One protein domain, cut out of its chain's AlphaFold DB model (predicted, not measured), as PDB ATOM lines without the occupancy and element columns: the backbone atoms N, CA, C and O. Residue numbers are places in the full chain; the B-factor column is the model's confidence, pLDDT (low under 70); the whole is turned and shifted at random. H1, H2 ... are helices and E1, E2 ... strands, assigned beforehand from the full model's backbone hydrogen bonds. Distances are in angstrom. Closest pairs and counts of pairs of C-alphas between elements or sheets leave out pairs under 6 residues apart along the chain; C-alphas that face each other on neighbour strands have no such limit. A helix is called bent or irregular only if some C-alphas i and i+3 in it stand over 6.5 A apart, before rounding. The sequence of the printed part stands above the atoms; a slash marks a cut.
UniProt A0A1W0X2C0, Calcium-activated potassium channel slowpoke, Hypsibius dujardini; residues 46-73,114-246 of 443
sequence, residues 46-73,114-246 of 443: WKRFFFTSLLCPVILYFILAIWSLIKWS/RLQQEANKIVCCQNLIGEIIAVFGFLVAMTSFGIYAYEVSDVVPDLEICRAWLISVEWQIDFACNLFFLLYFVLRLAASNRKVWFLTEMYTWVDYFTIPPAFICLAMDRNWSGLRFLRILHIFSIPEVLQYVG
ATOM      1  N   TRP A  46     159.112 191.242 167.621       81.06
ATOM      2  CA  TRP A  46     160.409 190.555 167.455       81.06
ATOM      3  C   TRP A  46     160.752 189.580 168.598       81.06
ATOM      4  O   TRP A  46     161.335 188.521 168.365       81.06
ATOM      5  N   LYS A  47     160.348 189.906 169.837       86.81
ATOM      6  CA  LYS A  47     160.535 189.054 171.021       86.81
ATOM      7  C   LYS A  47     159.912 187.676 170.822       86.81
ATOM      8  O   LYS A  47     160.548 186.687 171.158       86.81
ATOM      9  N   ARG A  48     158.700 187.591 170.263       86.50
ATOM     10  CA  ARG A  48     158.011 186.312 170.033       86.50
ATOM     11  C   ARG A  48     158.824 185.432 169.097       86.50
ATOM     12  O   ARG A  48     159.088 184.282 169.429       86.50
ATOM     13  N   PHE A  49     159.299 185.994 167.989       86.56
ATOM     14  CA  PHE A  49     160.125 185.265 167.036       86.56
ATOM     15  C   PHE A  49     161.443 184.798 167.668       86.56
ATOM     16  O   PHE A  49     161.751 183.608 167.648       86.56
ATOM     17  N   PHE A  50     162.180 185.698 168.322       87.12
ATOM     18  CA  PHE A  50     163.460 185.361 168.947       87.12
ATOM     19  C   PHE A  50     163.321 184.324 170.075       87.12
ATOM     20  O   PHE A  50     164.073 183.350 170.126       87.12
ATOM     21  N   PHE A  51     162.324 184.476 170.956       90.19
ATOM     22  CA  PHE A  51     162.074 183.505 172.021       90.19
ATOM     23  C   PHE A  51     161.627 182.151 171.473       90.19
ATOM     24  O   PHE A  51     162.002 181.135 172.051       90.19
ATOM     25  N   THR A  52     160.898 182.091 170.353       90.38
ATOM     26  CA  THR A  52     160.544 180.793 169.749       90.38
ATOM     27  C   THR A  52     161.774 180.024 169.273       90.38
ATOM     28  O   THR A  52     161.864 178.822 169.521       90.38
ATOM     29  N   SER A  53     162.772 180.712 168.710       91.19
ATOM     30  CA  SER A  53     164.052 180.100 168.339       91.19
ATOM     31  C   SER A  53     164.865 179.603 169.531       91.19
ATOM     32  O   SER A  53     165.527 178.578 169.419       91.19
ATOM     33  N   LEU A  54     164.807 180.285 170.680       90.69
ATOM     34  CA  LEU A  54     165.519 179.864 171.893       90.69
ATOM     35  C   LEU A  54     164.788 178.775 172.684       90.69
ATOM     36  O   LEU A  54     165.424 177.902 173.268       90.69
ATOM     37  N   LEU A  55     163.456 178.805 172.718       90.69
ATOM     38  CA  LEU A  55     162.656 177.830 173.463       90.69
ATOM     39  C   LEU A  55     162.584 176.482 172.744       90.69
ATOM     40  O   LEU A  55     162.593 175.446 173.405       90.69
ATOM     41  N   CYS A  56     162.554 176.473 171.408       89.00
ATOM     42  CA  CYS A  56     162.505 175.250 170.609       89.00
ATOM     43  C   CYS A  56     163.608 174.223 170.962       89.00
ATOM     44  O   CYS A  56     163.257 173.082 171.280       89.00
ATOM     45  N   PRO A  57     164.913 174.571 170.988       88.69
ATOM     46  CA  PRO A  57     165.966 173.626 171.366       88.69
ATOM     47  C   PRO A  57     165.847 173.149 172.811       88.69
ATOM     48  O   PRO A  57     166.090 171.975 173.084       88.69
ATOM     49  N   VAL A  58     165.441 174.027 173.733       89.94
ATOM     50  CA  VAL A  58     165.263 173.683 175.151       89.94
ATOM     51  C   VAL A  58     164.150 172.648 175.309       89.94
ATOM     52  O   VAL A  58     164.350 171.609 175.937       89.94
ATOM     53  N   ILE A  59     162.998 172.887 174.682       90.88
ATOM     54  CA  ILE A  59     161.860 171.963 174.690       90.88
ATOM     55  C   ILE A  59     162.263 170.623 174.068       90.88
ATOM     56  O   ILE A  59     162.027 169.570 174.662       90.88
ATOM     57  N   LEU A  60     162.922 170.645 172.907       90.38
ATOM     58  CA  LEU A  60     163.355 169.432 172.219       90.38
ATOM     59  C   LEU A  60     164.382 168.634 173.040       90.38
ATOM     60  O   LEU A  60     164.307 167.404 173.097       90.38
ATOM     61  N   TYR A  61     165.289 169.325 173.733       89.81
ATOM     62  CA  TYR A  61     166.235 168.718 174.664       89.81
ATOM     63  C   TYR A  61     165.514 168.012 175.811       89.81
ATOM     64  O   TYR A  61     165.778 166.834 176.053       89.81
ATOM     65  N   PHE A  62     164.567 168.680 176.478       90.25
ATOM     66  CA  PHE A  62     163.795 168.069 177.563       90.25
ATOM     67  C   PHE A  62     162.983 166.865 177.084       90.25
ATOM     68  O   PHE A  62     163.013 165.822 177.736       90.25
ATOM     69  N   ILE A  63     162.320 166.963 175.928       90.75
ATOM     70  CA  ILE A  63     161.561 165.850 175.341       90.75
ATOM     71  C   ILE A  63     162.472 164.639 175.114       90.75
ATOM     72  O   ILE A  63     162.141 163.527 175.529       90.75
ATOM     73  N   LEU A  64     163.642 164.835 174.500       88.50
ATOM     74  CA  LEU A  64     164.573 163.742 174.210       88.50
ATOM     75  C   LEU A  64     165.267 163.206 175.466       88.50
ATOM     76  O   LEU A  64     165.503 161.998 175.558       88.50
ATOM     77  N   ALA A  65     165.547 164.059 176.451       85.75
ATOM     78  CA  ALA A  65     166.082 163.654 177.745       85.75
ATOM     79  C   ALA A  65     165.072 162.783 178.502       85.75
ATOM     80  O   ALA A  65     165.409 161.666 178.897       85.75
ATOM     81  N   ILE A  66     163.816 163.226 178.615       88.75
ATOM     82  CA  ILE A  66     162.724 162.464 179.238       88.75
ATOM     83  C   ILE A  66     162.515 161.143 178.494       88.75
ATOM     84  O   ILE A  66     162.474 160.084 179.120       88.75
ATOM     85  N   TRP A  67     162.473 161.169 177.160       87.25
ATOM     86  CA  TRP A  67     162.370 159.956 176.350       87.25
ATOM     87  C   TRP A  67     163.526 158.983 176.611       87.25
ATOM     88  O   TRP A  67     163.315 157.775 176.737       87.25
ATOM     89  N   SER A  68     164.753 159.493 176.742       84.44
ATOM     90  CA  SER A  68     165.926 158.673 177.051       84.44
ATOM     91  C   SER A  68     165.857 158.058 178.454       84.44
ATOM     92  O   SER A  68     166.183 156.878 178.608       84.44
ATOM     93  N   LEU A  69     165.351 158.801 179.445       85.06
ATOM     94  CA  LEU A  69     165.142 158.333 180.817       85.06
ATOM     95  C   LEU A  69     164.055 157.259 180.885       85.06
ATOM     96  O   LEU A  69     164.261 156.219 181.513       85.06
ATOM     97  N   ILE A  70     162.932 157.460 180.190       87.00
ATOM     98  CA  ILE A  70     161.851 156.472 180.079       87.00
ATOM     99  C   ILE A  70     162.378 155.201 179.410       87.00
ATOM    100  O   ILE A  70     162.218 154.108 179.949       87.00
ATOM    101  N   LYS A  71     163.068 155.327 178.268       84.25
ATOM    102  CA  LYS A  71     163.658 154.183 177.558       84.25
ATOM    103  C   LYS A  71     164.643 153.425 178.448       84.25
ATOM    104  O   LYS A  71     164.606 152.197 178.488       84.25
ATOM    105  N   TRP A  72     165.502 154.134 179.178       82.19
ATOM    106  CA  TRP A  72     166.447 153.531 180.117       82.19
ATOM    107  C   TRP A  72     165.737 152.812 181.271       82.19
ATOM    108  O   TRP A  72     166.079 151.667 181.564       82.19
ATOM    109  N   SER A  73     164.716 153.434 181.867       81.75
ATOM    110  CA  SER A  73     163.907 152.851 182.945       81.75
ATOM    111  C   SER A  73     163.179 151.580 182.490       81.75
ATOM    112  O   SER A  73     163.274 150.544 183.146       81.75
ATOM    113  N   ARG A 114     165.676 149.910 161.513       86.69
ATOM    114  CA  ARG A 114     165.687 149.896 160.043       86.69
ATOM    115  C   ARG A 114     165.508 151.302 159.476       86.69
ATOM    116  O   ARG A 114     166.309 151.722 158.652       86.69
ATOM    117  N   LEU A 115     164.521 152.052 159.973       87.12
ATOM    118  CA  LEU A 115     164.315 153.447 159.567       87.12
ATOM    119  C   LEU A 115     165.542 154.313 159.844       87.12
ATOM    120  O   LEU A 115     165.931 155.101 158.994       87.12
ATOM    121  N   GLN A 116     166.174 154.146 161.007       90.69
ATOM    122  CA  GLN A 116     167.401 154.866 161.326       90.69
ATOM    123  C   GLN A 116     168.535 154.532 160.344       90.69
ATOM    124  O   GLN A 116     169.244 155.436 159.915       90.69
ATOM    125  N   GLN A 117     168.712 153.256 159.982       90.25
ATOM    126  CA  GLN A 117     169.736 152.840 159.019       90.25
ATOM    127  C   GLN A 117     169.482 153.422 157.626       90.25
ATOM    128  O   GLN A 117     170.413 153.936 157.014       90.25
ATOM    129  N   GLU A 118     168.239 153.390 157.147       90.88
ATOM    130  CA  GLU A 118     167.885 153.980 155.851       90.88
ATOM    131  C   GLU A 118     168.026 155.507 155.861       90.88
ATOM    132  O   GLU A 118     168.633 156.071 154.955       90.88
ATOM    133  N   ALA A 119     167.575 156.182 156.923       92.44
ATOM    134  CA  ALA A 119     167.788 157.620 157.086       92.44
ATOM    135  C   ALA A 119     169.284 157.974 157.101       92.44
ATOM    136  O   ALA A 119     169.693 158.950 156.479       92.44
ATOM    137  N   ASN A 120     170.113 157.161 157.759       92.69
ATOM    138  CA  ASN A 120     171.557 157.367 157.803       92.69
ATOM    139  C   ASN A 120     172.214 157.214 156.424       92.69
ATOM    140  O   ASN A 120     173.065 158.021 156.075       92.69
ATOM    141  N   LYS A 121     171.792 156.241 155.605       91.62
ATOM    142  CA  LYS A 121     172.283 156.107 154.219       91.62
ATOM    143  C   LYS A 121     171.982 157.350 153.380       91.62
ATOM    144  O   LYS A 121     172.824 157.763 152.585       91.62
ATOM    145  N   ILE A 122     170.798 157.942 153.565       92.88
ATOM    146  CA  ILE A 122     170.387 159.160 152.854       92.88
ATOM    147  C   ILE A 122     171.216 160.360 153.324       92.88
ATOM    148  O   ILE A 122     171.791 161.052 152.492       92.88
ATOM    149  N   VAL A 123     171.319 160.589 154.637       90.69
ATOM    150  CA  VAL A 123     172.050 161.740 155.205       90.69
ATOM    151  C   VAL A 123     173.553 161.665 154.925       90.69
ATOM    152  O   VAL A 123     174.177 162.691 154.690       90.69
ATOM    153  N   CYS A 124     174.140 160.465 154.912       88.75
ATOM    154  CA  CYS A 124     175.548 160.262 154.562       88.75
ATOM    155  C   CYS A 124     175.811 160.232 153.045       88.75
ATOM    156  O   CYS A 124     176.912 159.853 152.651       88.75
ATOM    157  N   CYS A 125     174.821 160.563 152.207       87.81
ATOM    158  CA  CYS A 125     174.939 160.575 150.745       87.81
ATOM    159  C   CYS A 125     175.473 159.255 150.155       87.81
ATOM    160  O   CYS A 125     176.190 159.261 149.165       87.81
ATOM    161  N   GLN A 126     175.148 158.104 150.759       88.75
ATOM    162  CA  GLN A 126     175.618 156.796 150.266       88.75
ATOM    163  C   GLN A 126     174.834 156.305 149.042       88.75
ATOM    164  O   GLN A 126     175.274 155.398 148.340       88.75
ATOM    165  N   ASN A 127     173.658 156.889 148.815       90.12
ATOM    166  CA  ASN A 127     172.761 156.570 147.715       90.12
ATOM    167  C   ASN A 127     172.545 157.822 146.857       90.12
ATOM    168  O   ASN A 127     172.523 158.930 147.394       90.12
ATOM    169  N   LEU A 128     172.200 157.627 145.580       90.31
ATOM    170  CA  LEU A 128     171.828 158.703 144.646       90.31
ATOM    171  C   LEU A 128     170.755 159.651 145.219       90.31
ATOM    172  O   LEU A 128     170.812 160.859 145.031       90.31
ATOM    173  N   ILE A 129     169.783 159.114 145.966       92.81
ATOM    174  CA  ILE A 129     168.741 159.917 146.629       92.81
ATOM    175  C   ILE A 129     169.357 160.902 147.634       92.81
ATOM    176  O   ILE A 129     168.927 162.048 147.705       92.81
ATOM    177  N   GLY A 130     170.357 160.463 148.404       91.94
ATOM    178  CA  GLY A 130     171.059 161.312 149.366       91.94
ATOM    179  C   GLY A 130     171.864 162.409 148.677       91.94
ATOM    180  O   GLY A 130     171.758 163.567 149.068       91.94
ATOM    181  N   GLU A 131     172.575 162.070 147.599       91.31
ATOM    182  CA  GLU A 131     173.307 163.043 146.776       91.31
ATOM    183  C   GLU A 131     172.367 164.112 146.195       91.31
ATOM    184  O   GLU A 131     172.628 165.309 146.326       91.31
ATOM    185  N   ILE A 132     171.227 163.698 145.626       93.06
ATOM    186  CA  ILE A 132     170.209 164.617 145.094       93.06
ATOM    187  C   ILE A 132     169.650 165.510 146.205       93.06
ATOM    188  O   ILE A 132     169.539 166.717 146.008       93.06
ATOM    189  N   ILE A 133     169.317 164.949 147.374       93.56
ATOM    190  CA  ILE A 133     168.803 165.726 148.513       93.56
ATOM    191  C   ILE A 133     169.844 166.733 149.007       93.56
ATOM    192  O   ILE A 133     169.470 167.855 149.340       93.56
ATOM    193  N   ALA A 134     171.128 166.372 149.036       91.75
ATOM    194  CA  ALA A 134     172.196 167.275 149.452       91.75
ATOM    195  C   ALA A 134     172.359 168.451 148.477       91.75
ATOM    196  O   ALA A 134     172.362 169.607 148.904       91.75
ATOM    197  N   VAL A 135     172.422 168.175 147.169       93.31
ATOM    198  CA  VAL A 135     172.505 169.212 146.123       93.31
ATOM    199  C   VAL A 135     171.258 170.098 146.148       93.31
ATOM    200  O   VAL A 135     171.362 171.322 146.173       93.31
ATOM    201  N   PHE A 136     170.071 169.492 146.185       94.75
ATOM    202  CA  PHE A 136     168.808 170.220 146.232       94.75
ATOM    203  C   PHE A 136     168.696 171.068 147.501       94.75
ATOM    204  O   PHE A 136     168.341 172.240 147.424       94.75
ATOM    205  N   GLY A 137     169.071 170.524 148.658       94.19
ATOM    206  CA  GLY A 137     169.062 171.253 149.921       94.19
ATOM    207  C   GLY A 137     170.010 172.448 149.926       94.19
ATOM    208  O   GLY A 137     169.650 173.504 150.445       94.19
ATOM    209  N   PHE A 138     171.175 172.326 149.284       94.19
ATOM    210  CA  PHE A 138     172.073 173.458 149.073       94.19
ATOM    211  C   PHE A 138     171.431 174.543 148.193       94.19
ATOM    212  O   PHE A 138     171.450 175.718 148.564       94.19
ATOM    213  N   LEU A 139     170.809 174.169 147.071       95.12
ATOM    214  CA  LEU A 139     170.117 175.121 146.194       95.12
ATOM    215  C   LEU A 139     168.977 175.839 146.926       95.12
ATOM    216  O   LEU A 139     168.904 177.063 146.881       95.12
ATOM    217  N   VAL A 140     168.149 175.100 147.670       96.38
ATOM    218  CA  VAL A 140     167.070 175.659 148.501       96.38
ATOM    219  C   VAL A 140     167.626 176.643 149.537       96.38
ATOM    220  O   VAL A 140     167.042 177.708 149.749       96.38
ATOM    221  N   ALA A 141     168.778 176.347 150.151       94.69
ATOM    222  CA  ALA A 141     169.428 177.249 151.104       94.69
ATOM    223  C   ALA A 141     169.915 178.539 150.447       94.69
ATOM    224  O   ALA A 141     169.678 179.621 150.988       94.69
ATOM    225  N   MET A 142     170.533 178.446 149.270       95.00
ATOM    226  CA  MET A 142     170.983 179.622 148.526       95.00
ATOM    227  C   MET A 142     169.808 180.460 148.019       95.00
ATOM    228  O   MET A 142     169.857 181.681 148.126       95.00
ATOM    229  N   THR A 143     168.716 179.839 147.558       95.00
ATOM    230  CA  THR A 143     167.473 180.548 147.207       95.00
ATOM    231  C   THR A 143     166.899 181.283 148.415       95.00
ATOM    232  O   THR A 143     166.570 182.461 148.333       95.00
ATOM    233  N   SER A 144     166.827 180.614 149.563       95.06
ATOM    234  CA  SER A 144     166.278 181.181 150.794       95.06
ATOM    235  C   SER A 144     167.159 182.294 151.388       95.06
ATOM    236  O   SER A 144     166.643 183.251 151.966       95.06
ATOM    237  N   PHE A 145     168.484 182.231 151.205       95.31
ATOM    238  CA  PHE A 145     169.385 183.357 151.473       95.31
ATOM    239  C   PHE A 145     169.217 184.490 150.449       95.31
ATOM    240  O   PHE A 145     169.208 185.655 150.833       95.31
ATOM    241  N   GLY A 146     169.042 184.170 149.165       94.44
ATOM    242  CA  GLY A 146     168.801 185.150 148.106       94.44
ATOM    243  C   GLY A 146     167.531 185.968 148.341       94.44
ATOM    244  O   GLY A 146     167.558 187.182 148.173       94.44
ATOM    245  N   ILE A 147     166.456 185.335 148.822       93.56
ATOM    246  CA  ILE A 147     165.223 186.026 149.236       93.56
ATOM    247  C   ILE A 147     165.505 186.999 150.385       93.56
ATOM    248  O   ILE A 147     165.072 188.146 150.330       93.56
ATOM    249  N   TYR A 148     166.273 186.578 151.395       92.88
ATOM    250  CA  TYR A 148     166.701 187.472 152.475       92.88
ATOM    251  C   TYR A 148     167.527 188.657 151.946       92.88
ATOM    252  O   TYR A 148     167.267 189.799 152.309       92.88
ATOM    253  N   ALA A 149     168.509 188.402 151.077       92.50
ATOM    254  CA  ALA A 149     169.368 189.445 150.524       92.50
ATOM    255  C   ALA A 149     168.584 190.426 149.641       92.50
ATOM    256  O   ALA A 149     168.864 191.620 149.674       92.50
ATOM    257  N   TYR A 150     167.594 189.933 148.891       91.25
ATOM    258  CA  TYR A 150     166.676 190.749 148.104       91.25
ATOM    259  C   TYR A 150     165.806 191.636 149.000       91.25
ATOM    260  O   TYR A 150     165.780 192.848 148.816       91.25
ATOM    261  N   GLU A 151     165.171 191.053 150.020       87.31
ATOM    262  CA  GLU A 151     164.307 191.778 150.959       87.31
ATOM    263  C   GLU A 151     165.054 192.894 151.705       87.31
ATOM    264  O   GLU A 151     164.485 193.939 152.007       87.31
ATOM    265  N   VAL A 152     166.340 192.683 151.979       87.69
ATOM    266  CA  VAL A 152     167.194 193.606 152.737       87.69
ATOM    267  C   VAL A 152     168.109 194.443 151.818       87.69
ATOM    268  O   VAL A 152     169.008 195.160 152.271       87.69
ATOM    269  N   SER A 153     167.905 194.354 150.501       86.25
ATOM    270  CA  SER A 153     168.696 195.097 149.521       86.25
ATOM    271  C   SER A 153     168.377 196.586 149.575       86.25
ATOM    272  O   SER A 153     169.295 197.409 149.650       86.25
ATOM    273  N   ASP A 154     167.085 196.908 149.581       77.00
ATOM    274  CA  ASP A 154     166.593 198.275 149.680       77.00
ATOM    275  C   ASP A 154     166.693 198.790 151.119       77.00
ATOM    276  O   ASP A 154     166.870 198.029 152.072       77.00
ATOM    277  N   VAL A 155     166.623 200.113 151.292       68.12
ATOM    278  CA  VAL A 155     166.618 200.732 152.623       68.12
ATOM    279  C   VAL A 155     165.319 200.342 153.323       68.12
ATOM    280  O   VAL A 155     164.285 200.983 153.148       68.12
ATOM    281  N   VAL A 156     165.366 199.252 154.088       63.41
ATOM    282  CA  VAL A 156     164.195 198.759 154.806       63.41
ATOM    283  C   VAL A 156     163.942 199.677 156.008       63.41
ATOM    284  O   VAL A 156     164.856 199.886 156.811       63.41
ATOM    285  N   PRO A 157     162.728 200.237 156.160       60.66
ATOM    286  CA  PRO A 157     162.417 201.146 157.263       60.66
ATOM    287  C   PRO A 157     162.395 200.445 158.630       60.66
ATOM    288  O   PRO A 157     162.587 201.105 159.648       60.66
ATOM    289  N   ASP A 158     162.174 199.125 158.654       72.44
ATOM    290  CA  ASP A 158     162.128 198.305 159.865       72.44
ATOM    291  C   ASP A 158     162.459 196.828 159.570       72.44
ATOM    292  O   ASP A 158     162.185 196.309 158.493       72.44
ATOM    293  N   LEU A 159     162.992 196.107 160.563       80.25
ATOM    294  CA  LEU A 159     163.268 194.658 160.473       80.25
ATOM    295  C   LEU A 159     162.000 193.776 160.483       80.25
ATOM    296  O   LEU A 159     162.100 192.557 160.313       80.25
ATOM    297  N   GLU A 160     160.837 194.366 160.770       81.69
ATOM    298  CA  GLU A 160     159.537 193.702 160.886       81.69
ATOM    299  C   GLU A 160     158.519 194.419 159.989       81.69
ATOM    300  O   GLU A 160     158.273 195.610 160.161       81.69
ATOM    301  N   ILE A 161     157.921 193.690 159.044       78.69
ATOM    302  CA  ILE A 161     156.955 194.222 158.075       78.69
ATOM    303  C   ILE A 161     155.642 193.456 158.214       78.69
ATOM    304  O   ILE A 161     155.622 192.225 158.178       78.69
ATOM    305  N   CYS A 162     154.524 194.169 158.331       79.50
ATOM    306  CA  CYS A 162     153.202 193.549 158.378       79.50
ATOM    307  C   CYS A 162     152.543 193.584 157.001       79.50
ATOM    308  O   CYS A 162     152.222 194.650 156.481       79.50
ATOM    309  N   ARG A 163     152.318 192.408 156.419       77.25
ATOM    310  CA  ARG A 163     151.607 192.239 155.147       77.25
ATOM    311  C   ARG A 163     150.949 190.863 155.147       77.25
ATOM    312  O   ARG A 163     151.423 189.943 155.805       77.25
ATOM    313  N   ALA A 164     149.848 190.713 154.421       79.50
ATOM    314  CA  ALA A 164     149.201 189.411 154.307       79.50
ATOM    315  C   ALA A 164     150.103 188.435 153.534       79.50
ATOM    316  O   ALA A 164     150.527 188.738 152.416       79.50
ATOM    317  N   TRP A 165     150.338 187.247 154.098       83.06
ATOM    318  CA  TRP A 165     151.215 186.228 153.498       83.06
ATOM    319  C   TRP A 165     150.776 185.810 152.084       83.06
ATOM    320  O   TRP A 165     151.599 185.595 151.196       83.06
ATOM    321  N   LEU A 166     149.462 185.778 151.836       81.19
ATOM    322  CA  LEU A 166     148.881 185.397 150.543       81.19
ATOM    323  C   LEU A 166     149.255 186.333 149.381       81.19
ATOM    324  O   LEU A 166     149.106 185.942 148.228       81.19
ATOM    325  N   ILE A 167     149.719 187.551 149.662       82.44
ATOM    326  CA  ILE A 167     150.044 188.551 148.635       82.44
ATOM    327  C   ILE A 167     151.532 188.493 148.252       82.44
ATOM    328  O   ILE A 167     151.896 188.868 147.141       82.44
ATOM    329  N   SER A 168     152.396 188.021 149.152       84.88
ATOM    330  CA  SER A 168     153.851 188.034 148.970       84.88
ATOM    331  C   SER A 168     154.372 186.681 148.497       84.88
ATOM    332  O   SER A 168     154.514 185.749 149.289       84.88
ATOM    333  N   VAL A 169     154.701 186.585 147.208       90.38
ATOM    334  CA  VAL A 169     155.244 185.364 146.590       90.38
ATOM    335  C   VAL A 169     156.579 184.970 147.232       90.38
ATOM    336  O   VAL A 169     156.830 183.793 147.483       90.38
ATOM    337  N   GLU A 170     157.408 185.945 147.593       89.88
ATOM    338  CA  GLU A 170     158.716 185.745 148.220       89.88
ATOM    339  C   GLU A 170     158.586 185.028 149.570       89.88
ATOM    340  O   GLU A 170     159.362 184.128 149.888       89.88
ATOM    341  N   TRP A 171     157.562 185.380 150.351       88.94
ATOM    342  CA  TRP A 171     157.302 184.790 151.666       88.94
ATOM    343  C   TRP A 171     156.685 183.396 151.564       88.94
ATOM    344  O   TRP A 171     156.885 182.559 152.448       88.94
ATOM    345  N   GLN A 172     155.953 183.122 150.483       93.19
ATOM    346  CA  GLN A 172     155.438 181.786 150.180       93.19
ATOM    347  C   GLN A 172     156.577 180.841 149.799       93.19
ATOM    348  O   GLN A 172     156.659 179.733 150.334       93.19
ATOM    349  N   ILE A 173     157.489 181.301 148.936       94.12
ATOM    350  CA  ILE A 173     158.685 180.544 148.560       94.12
ATOM    351  C   ILE A 173     159.566 180.320 149.793       94.12
ATOM    352  O   ILE A 173     159.969 179.184 150.043       94.12
ATOM    353  N   ASP A 174     159.813 181.349 150.613       93.62
ATOM    354  CA  ASP A 174     160.621 181.179 151.824       93.62
ATOM    355  C   ASP A 174     159.994 180.166 152.788       93.62
ATOM    356  O   ASP A 174     160.680 179.290 153.316       93.62
ATOM    357  N   PHE A 175     158.677 180.221 152.989       93.94
ATOM    358  CA  PHE A 175     157.981 179.247 153.823       93.94
ATOM    359  C   PHE A 175     158.111 177.815 153.277       93.94
ATOM    360  O   PHE A 175     158.383 176.892 154.048       93.94
ATOM    361  N   ALA A 176     158.009 177.623 151.957       95.81
ATOM    362  CA  ALA A 176     158.235 176.325 151.321       95.81
ATOM    363  C   ALA A 176     159.673 175.810 151.541       95.81
ATOM    364  O   ALA A 176     159.861 174.633 151.864       95.81
ATOM    365  N   CYS A 177     160.681 176.688 151.466       96.56
ATOM    366  CA  CYS A 177     162.065 176.352 151.810       96.56
ATOM    367  C   CYS A 177     162.191 175.895 153.275       96.56
ATOM    368  O   CYS A 177     162.819 174.875 153.556       96.56
ATOM    369  N   ASN A 178     161.550 176.595 154.220       95.94
ATOM    370  CA  ASN A 178     161.567 176.203 155.636       95.94
ATOM    371  C   ASN A 178     160.833 174.879 155.897       95.94
ATOM    372  O   ASN A 178     161.247 174.123 156.775       95.94
ATOM    373  N   LEU A 179     159.783 174.559 155.133       96.69
ATOM    374  CA  LEU A 179     159.124 173.253 155.211       96.69
ATOM    375  C   LEU A 179     160.069 172.131 154.763       96.69
ATOM    376  O   LEU A 179     160.158 171.099 155.430       96.69
ATOM    377  N   PHE A 180     160.819 172.347 153.679       97.25
ATOM    378  CA  PHE A 180     161.869 171.420 153.263       97.25
ATOM    379  C   PHE A 180     162.937 171.251 154.357       97.25
ATOM    380  O   PHE A 180     163.268 170.117 154.712       97.25
ATOM    381  N   PHE A 181     163.426 172.344 154.955       96.50
ATOM    382  CA  PHE A 181     164.406 172.262 156.045       96.50
ATOM    383  C   PHE A 181     163.863 171.567 157.286       96.50
ATOM    384  O   PHE A 181     164.602 170.823 157.923       96.50
ATOM    385  N   LEU A 182     162.577 171.722 157.604       96.44
ATOM    386  CA  LEU A 182     161.947 170.991 158.698       96.44
ATOM    387  C   LEU A 182     161.960 169.479 158.436       96.44
ATOM    388  O   LEU A 182     162.316 168.698 159.321       96.44
ATOM    389  N   LEU A 183     161.614 169.053 157.220       96.44
ATOM    390  CA  LEU A 183     161.671 167.640 156.835       96.44
ATOM    391  C   LEU A 183     163.111 167.112 156.871       96.44
ATOM    392  O   LEU A 183     163.358 166.021 157.391       96.44
ATOM    393  N   TYR A 184     164.068 167.902 156.384       95.56
ATOM    394  CA  TYR A 184     165.484 167.550 156.413       95.56
ATOM    395  C   TYR A 184     166.040 167.483 157.844       95.56
ATOM    396  O   TYR A 184     166.782 166.560 158.183       95.56
ATOM    397  N   PHE A 185     165.629 168.393 158.727       95.25
ATOM    398  CA  PHE A 185     165.941 168.361 160.154       95.25
ATOM    399  C   PHE A 185     165.431 167.074 160.808       95.25
ATOM    400  O   PHE A 185     166.188 166.394 161.502       95.25
ATOM    401  N   VAL A 186     164.176 166.691 160.546       94.25
ATOM    402  CA  VAL A 186     163.595 165.439 161.059       94.25
ATOM    403  C   VAL A 186     164.353 164.222 160.529       94.25
ATOM    404  O   VAL A 186     164.623 163.298 161.297       94.25
ATOM    405  N   LEU A 187     164.755 164.226 159.255       94.00
ATOM    406  CA  LEU A 187     165.568 163.162 158.663       94.00
ATOM    407  C   LEU A 187     166.938 163.038 159.355       94.00
ATOM    408  O   LEU A 187     167.323 161.937 159.757       94.00
ATOM    409  N   ARG A 188     167.646 164.156 159.567       94.19
ATOM    410  CA  ARG A 188     168.928 164.185 160.297       94.19
ATOM    411  C   ARG A 188     168.771 163.735 161.749       94.19
ATOM    412  O   ARG A 188     169.539 162.895 162.229       94.19
ATOM    413  N   LEU A 189     167.723 164.207 162.426       92.69
ATOM    414  CA  LEU A 189     167.385 163.771 163.775       92.69
ATOM    415  C   LEU A 189     167.103 162.267 163.803       92.69
ATOM    416  O   LEU A 189     167.560 161.593 164.723       92.69
ATOM    417  N   ALA A 190     166.397 161.714 162.812       91.75
ATOM    418  CA  ALA A 190     166.102 160.287 162.701       91.75
ATOM    419  C   ALA A 190     167.362 159.443 162.448       91.75
ATOM    420  O   ALA A 190     167.502 158.393 163.080       91.75
ATOM    421  N   ALA A 191     168.304 159.927 161.635       92.31
ATOM    422  CA  ALA A 191     169.581 159.268 161.355       92.31
ATOM    423  C   ALA A 191     170.529 159.227 162.572       92.31
ATOM    424  O   ALA A 191     171.170 158.205 162.830       92.31
ATOM    425  N   SER A 192     170.583 160.298 163.376       91.12
ATOM    426  CA  SER A 192     171.585 160.444 164.446       91.12
ATOM    427  C   SER A 192     171.552 159.323 165.498       91.12
ATOM    428  O   SER A 192     170.504 158.987 166.050       91.12
ATOM    429  N   ASN A 193     172.718 158.771 165.850       86.62
ATOM    430  CA  ASN A 193     172.846 157.767 166.918       86.62
ATOM    431  C   ASN A 193     172.645 158.361 168.320       86.62
ATOM    432  O   ASN A 193     172.079 157.714 169.203       86.62
ATOM    433  N   ARG A 194     173.106 159.599 168.535       86.75
ATOM    434  CA  ARG A 194     173.053 160.302 169.823       86.75
ATOM    435  C   ARG A 194     172.175 161.544 169.687       86.75
ATOM    436  O   ARG A 194     172.676 162.648 169.507       86.75
ATOM    437  N   LYS A 195     170.859 161.352 169.826       88.44
ATOM    438  CA  LYS A 195     169.837 162.393 169.585       88.44
ATOM    439  C   LYS A 195     170.082 163.699 170.354       88.44
ATOM    440  O   LYS A 195     169.873 164.762 169.798       88.44
ATOM    441  N   VAL A 196     170.547 163.625 171.604       86.38
ATOM    442  CA  VAL A 196     170.809 164.812 172.445       86.38
ATOM    443  C   VAL A 196     172.016 165.613 171.950       86.38
ATOM    444  O   VAL A 196     171.970 166.837 171.931       86.38
ATOM    445  N   TRP A 197     173.076 164.932 171.512       87.62
ATOM    446  CA  TRP A 197     174.279 165.586 170.984       87.62
ATOM    447  C   TRP A 197     174.014 166.254 169.636       87.62
ATOM    448  O   TRP A 197     174.489 167.360 169.397       87.62
ATOM    449  N   PHE A 198     173.174 165.633 168.807       91.00
ATOM    450  CA  PHE A 198     172.718 166.220 167.548       91.00
ATOM    451  C   PHE A 198     172.062 167.601 167.727       91.00
ATOM    452  O   PHE A 198     172.238 168.482 166.889       91.00
ATOM    453  N   LEU A 199     171.371 167.839 168.852       88.75
ATOM    454  CA  LEU A 199     170.759 169.143 169.137       88.75
ATOM    455  C   LEU A 199     171.776 170.277 169.314       88.75
ATOM    456  O   LEU A 199     171.381 171.436 169.269       88.75
ATOM    457  N   THR A 200     173.050 169.952 169.546       88.38
ATOM    458  CA  THR A 200     174.129 170.929 169.760       88.38
ATOM    459  C   THR A 200     175.000 171.154 168.520       88.38
ATOM    460  O   THR A 200     175.934 171.951 168.575       88.38
ATOM    461  N   GLU A 201     174.705 170.486 167.400       91.25
ATOM    462  CA  GLU A 201     175.438 170.653 166.139       91.25
ATOM    463  C   GLU A 201     175.217 172.044 165.516       91.25
ATOM    464  O   GLU A 201     174.134 172.619 165.603       91.25
ATOM    465  N   MET A 202     176.235 172.586 164.838       87.62
ATOM    466  CA  MET A 202     176.200 173.949 164.279       87.62
ATOM    467  C   MET A 202     175.043 174.166 163.291       87.62
ATOM    468  O   MET A 202     174.332 175.161 163.385       87.62
ATOM    469  N   TYR A 203     174.812 173.235 162.362       88.69
ATOM    470  CA  TYR A 203     173.717 173.362 161.392       88.69
ATOM    471  C   TYR A 203     172.334 173.234 162.039       88.69
ATOM    472  O   TYR A 203     171.376 173.833 161.566       88.69
ATOM    473  N   THR A 204     172.236 172.500 163.145       92.94
ATOM    474  CA  THR A 204     171.012 172.400 163.943       92.94
ATOM    475  C   THR A 204     170.675 173.744 164.603       92.94
ATOM    476  O   THR A 204     169.507 174.120 164.674       92.94
ATOM    477  N   TRP A 205     171.681 174.530 165.004       92.06
ATOM    478  CA  TRP A 205     171.456 175.906 165.463       92.06
ATOM    479  C   TRP A 205     170.886 176.815 164.372       92.06
ATOM    480  O   TRP A 205     169.983 177.601 164.655       92.06
ATOM    481  N   VAL A 206     171.365 176.694 163.130       94.25
ATOM    482  CA  VAL A 206     170.814 177.454 161.992       94.25
ATOM    483  C   VAL A 206     169.332 177.134 161.799       94.25
ATOM    484  O   VAL A 206     168.519 178.053 161.682       94.25
ATOM    485  N   ASP A 207     168.962 175.855 161.865       95.00
ATOM    486  CA  ASP A 207     167.569 175.412 161.775       95.00
ATOM    487  C   ASP A 207     166.699 176.032 162.886       95.00
ATOM    488  O   ASP A 207     165.601 176.518 162.617       95.00
ATOM    489  N   TYR A 208     167.185 176.104 164.132       94.25
ATOM    490  CA  TYR A 208     166.431 176.709 165.243       94.25
ATOM    491  C   TYR A 208     166.182 178.208 165.085       94.25
ATOM    492  O   TYR A 208     165.145 178.720 165.515       94.25
ATOM    493  N   PHE A 209     167.123 178.931 164.483       93.88
ATOM    494  CA  PHE A 209     166.999 180.374 164.286       93.88
ATOM    495  C   PHE A 209     166.253 180.761 163.007       93.88
ATOM    496  O   PHE A 209     165.899 181.928 162.849       93.88
ATOM    497  N   THR A 210     165.973 179.807 162.115       94.31
ATOM    498  CA  THR A 210     165.336 180.079 160.817       94.31
ATOM    499  C   THR A 210     163.964 179.417 160.671       94.31
ATOM    500  O   THR A 210     163.030 180.079 160.220       94.31
ATOM    501  N   ILE A 211     163.793 178.170 161.129       95.44
ATOM    502  CA  ILE A 211     162.559 177.394 160.928       95.44
ATOM    503  C   ILE A 211     161.419 177.858 161.855       95.44
ATOM    504  O   ILE A 211     160.375 178.249 161.333       95.44
ATOM    505  N   PRO A 212     161.547 177.870 163.204       94.50
ATOM    506  CA  PRO A 212     160.447 178.278 164.084       94.50
ATOM    507  C   PRO A 212     159.919 179.696 163.802       94.50
ATOM    508  O   PRO A 212     158.699 179.845 163.694       94.50
ATOM    509  N   PRO A 213     160.772 180.726 163.598       92.56
ATOM    510  CA  PRO A 213     160.294 182.058 163.243       92.56
ATOM    511  C   PRO A 213     159.450 182.091 161.970       92.56
ATOM    512  O   PRO A 213     158.506 182.874 161.916       92.56
ATOM    513  N   ALA A 214     159.726 181.241 160.973       92.44
ATOM    514  CA  ALA A 214     158.943 181.188 159.739       92.44
ATOM    515  C   ALA A 214     157.483 180.760 159.986       92.44
ATOM    516  O   ALA A 214     156.564 181.330 159.401       92.44
ATOM    517  N   PHE A 215     157.248 179.822 160.910       92.69
ATOM    518  CA  PHE A 215     155.890 179.429 161.311       92.69
ATOM    519  C   PHE A 215     155.164 180.537 162.075       92.69
ATOM    520  O   PHE A 215     153.967 180.739 161.881       92.69
ATOM    521  N   ILE A 216     155.884 181.288 162.912       90.94
ATOM    522  CA  ILE A 216     155.319 182.450 163.609       90.94
ATOM    523  C   ILE A 216     154.983 183.566 162.618       90.94
ATOM    524  O   ILE A 216     153.943 184.204 162.768       90.94
ATOM    525  N   CYS A 217     155.806 183.760 161.581       88.44
ATOM    526  CA  CYS A 217     155.529 184.736 160.529       88.44
ATOM    527  C   CYS A 217     154.190 184.444 159.839       88.44
ATOM    528  O   CYS A 217     153.364 185.343 159.682       88.44
ATOM    529  N   LEU A 218     153.949 183.169 159.508       89.00
ATOM    530  CA  LEU A 218     152.682 182.715 158.938       89.00
ATOM    531  C   LEU A 218     151.510 182.880 159.922       89.00
ATOM    532  O   LEU A 218     150.444 183.338 159.532       89.00
ATOM    533  N   ALA A 219     151.699 182.535 161.199       87.81
ATOM    534  CA  ALA A 219     150.638 182.605 162.206       87.81
ATOM    535  C   ALA A 219     150.213 184.041 162.563       87.81
ATOM    536  O   ALA A 219     149.102 184.244 163.052       87.81
ATOM    537  N   MET A 220     151.096 185.023 162.369       83.62
ATOM    538  CA  MET A 220     150.871 186.413 162.774       83.62
ATOM    539  C   MET A 220     150.614 187.377 161.605       83.62
ATOM    540  O   MET A 220     150.354 188.545 161.881       83.62
ATOM    541  N   ASP A 221     150.677 186.927 160.343       83.31
ATOM    542  CA  ASP A 221     150.680 187.796 159.146       83.31
ATOM    543  C   ASP A 221     151.749 188.913 159.244       83.31
ATOM    544  O   ASP A 221     151.516 190.089 158.945       83.31
ATOM    545  N   ARG A 222     152.942 188.547 159.733       83.94
ATOM    546  CA  ARG A 222     154.077 189.459 159.947       83.94
ATOM    547  C   ARG A 222     155.369 188.818 159.482       83.94
ATOM    548  O   ARG A 222     155.635 187.674 159.824       83.94
ATOM    549  N   ASN A 223     156.204 189.557 158.768       85.62
ATOM    550  CA  ASN A 223     157.509 189.087 158.338       85.62
ATOM    551  C   ASN A 223     158.617 189.700 159.190       85.62
ATOM    552  O   ASN A 223     158.637 190.907 159.414       85.62
ATOM    553  N   TRP A 224     159.540 188.861 159.654       87.75
ATOM    554  CA  TRP A 224     160.700 189.279 160.434       87.75
ATOM    555  C   TRP A 224     161.983 188.760 159.789       87.75
ATOM    556  O   TRP A 224     162.195 187.545 159.716       87.75
ATOM    557  N   SER A 225     162.852 189.676 159.355       86.06
ATOM    558  CA  SER A 225     164.115 189.332 158.684       86.06
ATOM    559  C   SER A 225     165.134 188.720 159.654       86.06
ATOM    560  O   SER A 225     165.837 187.775 159.299       86.06
ATOM    561  N   GLY A 226     165.164 189.212 160.900       86.31
ATOM    562  CA  GLY A 226     165.851 188.609 162.049       86.31
ATOM    563  C   GLY A 226     167.201 187.947 161.752       86.31
ATOM    564  O   GLY A 226     168.147 188.584 161.298       86.31
ATOM    565  N   LEU A 227     167.278 186.645 162.036       92.88
ATOM    566  CA  LEU A 227     168.479 185.813 161.896       92.88
ATOM    567  C   LEU A 227     168.503 184.998 160.587       92.88
ATOM    568  O   LEU A 227     169.260 184.034 160.471       92.88
ATOM    569  N   ARG A 228     167.701 185.367 159.575       93.31
ATOM    570  CA  ARG A 228     167.638 184.636 158.293       93.31
ATOM    571  C   ARG A 228     168.959 184.647 157.523       93.31
ATOM    572  O   ARG A 228     169.221 183.706 156.775       93.31
ATOM    573  N   PHE A 229     169.833 185.632 157.760       93.88
ATOM    574  CA  PHE A 229     171.182 185.648 157.182       93.88
ATOM    575  C   PHE A 229     172.012 184.415 157.556       93.88
ATOM    576  O   PHE A 229     172.907 184.056 156.801       93.88
ATOM    577  N   LEU A 230     171.712 183.725 158.668       95.31
ATOM    578  CA  LEU A 230     172.414 182.499 159.067       95.31
ATOM    579  C   LEU A 230     172.315 181.386 158.015       95.31
ATOM    580  O   LEU A 230     173.165 180.502 157.998       95.31
ATOM    581  N   ARG A 231     171.344 181.445 157.094       94.69
ATOM    582  CA  ARG A 231     171.234 180.498 155.973       94.69
ATOM    583  C   ARG A 231     172.454 180.515 155.051       94.69
ATOM    584  O   ARG A 231     172.737 179.504 154.414       94.69
ATOM    585  N   ILE A 232     173.236 181.598 155.023       95.31
ATOM    586  CA  ILE A 232     174.494 181.603 154.268       95.31
ATOM    587  C   ILE A 232     175.528 180.625 154.836       95.31
ATOM    588  O   ILE A 232     176.418 180.213 154.107       95.31
ATOM    589  N   LEU A 233     175.405 180.177 156.093       94.88
ATOM    590  CA  LEU A 233     176.304 179.171 156.677       94.88
ATOM    591  C   LEU A 233     176.273 177.834 155.916       94.88
ATOM    592  O   LEU A 233     177.227 177.064 156.001       94.88
ATOM    593  N   HIS A 234     175.236 177.577 155.112       93.31
ATOM    594  CA  HIS A 234     175.202 176.444 154.183       93.31
ATOM    595  C   HIS A 234     176.249 176.540 153.055       93.31
ATOM    596  O   HIS A 234     176.509 175.542 152.388       93.31
ATOM    597  N   ILE A 235     176.920 177.689 152.877       94.69
ATOM    598  CA  ILE A 235     178.095 177.828 152.002       94.69
ATOM    599  C   ILE A 235     179.228 176.874 152.416       94.69
ATOM    600  O   ILE A 235     179.995 176.422 151.571       94.69
ATOM    601  N   PHE A 236     179.312 176.491 153.696       93.19
ATOM    602  CA  PHE A 236     180.309 175.531 154.176       93.19
ATOM    603  C   PHE A 236     180.069 174.100 153.681       93.19
ATOM    604  O   PHE A 236     180.985 173.285 153.736       93.19
ATOM    605  N   SER A 237     178.879 173.800 153.151       91.25
ATOM    606  CA  SER A 237     178.569 172.516 152.513       91.25
ATOM    607  C   SER A 237     179.005 172.457 151.041       91.25
ATOM    608  O   SER A 237     179.039 171.371 150.467       91.25
ATOM    609  N   ILE A 238     179.385 173.585 150.419       93.81
ATOM    610  CA  ILE A 238     179.827 173.635 149.011       93.81
ATOM    611  C   ILE A 238     180.955 172.642 148.697       93.81
ATOM    612  O   ILE A 238     180.837 171.943 147.691       93.81
ATOM    613  N   PRO A 239     182.026 172.520 149.503       93.62
ATOM    614  CA  PRO A 239     183.124 171.610 149.180       93.62
ATOM    615  C   PRO A 239     182.687 170.143 149.122       93.62
ATOM    616  O   PRO A 239     183.244 169.372 148.344       93.62
ATOM    617  N   GLU A 240     181.700 169.749 149.931       90.25
ATOM    618  CA  GLU A 240     181.112 168.404 149.910       90.25
ATOM    619  C   GLU A 240     180.223 168.231 148.672       90.25
ATOM    620  O   GLU A 240     180.393 167.276 147.916       90.25
ATOM    621  N   VAL A 241     179.353 169.207 148.393       90.62
ATOM    622  CA  VAL A 241     178.477 169.210 147.209       90.62
ATOM    623  C   VAL A 241     179.281 169.131 145.908       90.62
ATOM    624  O   VAL A 241     178.962 168.333 145.029       90.62
ATOM    625  N   LEU A 242     180.356 169.909 145.782       91.56
ATOM    626  CA  LEU A 242     181.207 169.903 144.592       91.56
ATOM    627  C   LEU A 242     182.001 168.597 144.426       91.56
ATOM    628  O   LEU A 242     182.318 168.225 143.294       91.56
ATOM    629  N   GLN A 243     182.305 167.888 145.519       90.81
ATOM    630  CA  GLN A 243     182.868 166.535 145.448       90.81
ATOM    631  C   GLN A 243     181.835 165.534 144.931       90.81
ATOM    632  O   GLN A 243     182.169 164.738 144.057       90.81
ATOM    633  N   TYR A 244     180.583 165.607 145.395       84.81
ATOM    634  CA  TYR A 244     179.510 164.724 144.915       84.81
ATOM    635  C   TYR A 244     179.232 164.906 143.420       84.81
ATOM    636  O   TYR A 244     179.059 163.930 142.699       84.81
ATOM    637  N   VAL A 245     179.268 166.147 142.922       86.44
ATOM    638  CA  VAL A 245     179.105 166.444 141.484       86.44
ATOM    639  C   VAL A 245     180.352 166.049 140.665       86.44
ATOM    640  O   VAL A 245     180.328 166.057 139.436       86.44
ATOM    641  N   GLY A 246     181.458 165.672 141.317       86.75
ATOM    642  CA  GLY A 246     182.701 165.260 140.658       86.75
ATOM    643  C   GLY A 246     183.536 166.417 140.099       86.75
ATOM    644  O   GLY A 246     184.417 166.183 139.266       86.75
TER     645      GLY A 246
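What this domain is: This is residues 46 to 73 and 114 to 246 of the 443 residues of the protein "Calcium-activated potassium channel slowpoke" of Hypsibius dujardini (UniProt A0A1W0X2C0). This is a flat slab of crossed helices, with H4 and the bent but nearly straight H6 at its core, H3 and H7 along one side and H1 along the other. H2 lies at one end of H4, and the tiny antiparallel sheet E1 - E2 at the opposite end. The printed part has 161 residues, mostly helix, with named elements in the order H1 H2 H3 E1 H4 H5 H6 E2 H7. It is compact, with a radius of gyration of the C-alphas of 17.0 A and spans of 51 by 45 by 24 A.

Where its parts are: Find C-alpha 46 at (160.409, 190.555, 167.455); from there H1 runs 40.9 A to residue 73. Past the cut come H2, residues 114 to 123, and H3, residues 128 to 151, 34.5 A long. Next find E1, residues 160 to 162, H4, residues 169 to 191, 33.2 A long, and H5, residues 195 to 198. H6, residues 202 to 220, is one helix by its hydrogen bonds but bent, with C-alphas 209 and 212 6.9 A apart; its arms are H6a, residues 202 to 209, and H6b, residues 212 to 220. After E2, residues 222 to 224, H7 runs 26.8 A from residue 228 to C-alpha 244 at (179.510, 164.724, 144.915), only just irregular, with C-alphas 236 and 239 6.9 A apart.

How they stand to each other: H1 touches H6b with residues 48 to 56 alone, at a steep tilt of 56 degrees; the closest C-alphas, Phe 49 and Pro 213, are 5.0 A apart. H2 touches H4, closest at C-alphas 120 and 191, 4.5 A. H3 touches H7, closest at C-alphas 145 and 231, 5.6 A. Between E1 and E2, N 161 and O 223 are within hydrogen-bond range at 2.9 A. Every O i to N i+4 pair is in range in H2, H3, H4, H6a and H6b, 22 of 24 in H1, and 4 of 13 in H7, where 12 of 14 O i to N i+3 pairs are; H5 is too short.

The domain as a whole: Residues 74 to 113 are not printed, and C-alphas 73 and 114 are 23.2 A apart. Of the links printed whole, none is long. Look for pLDDT under 70 at residues 155 to 157.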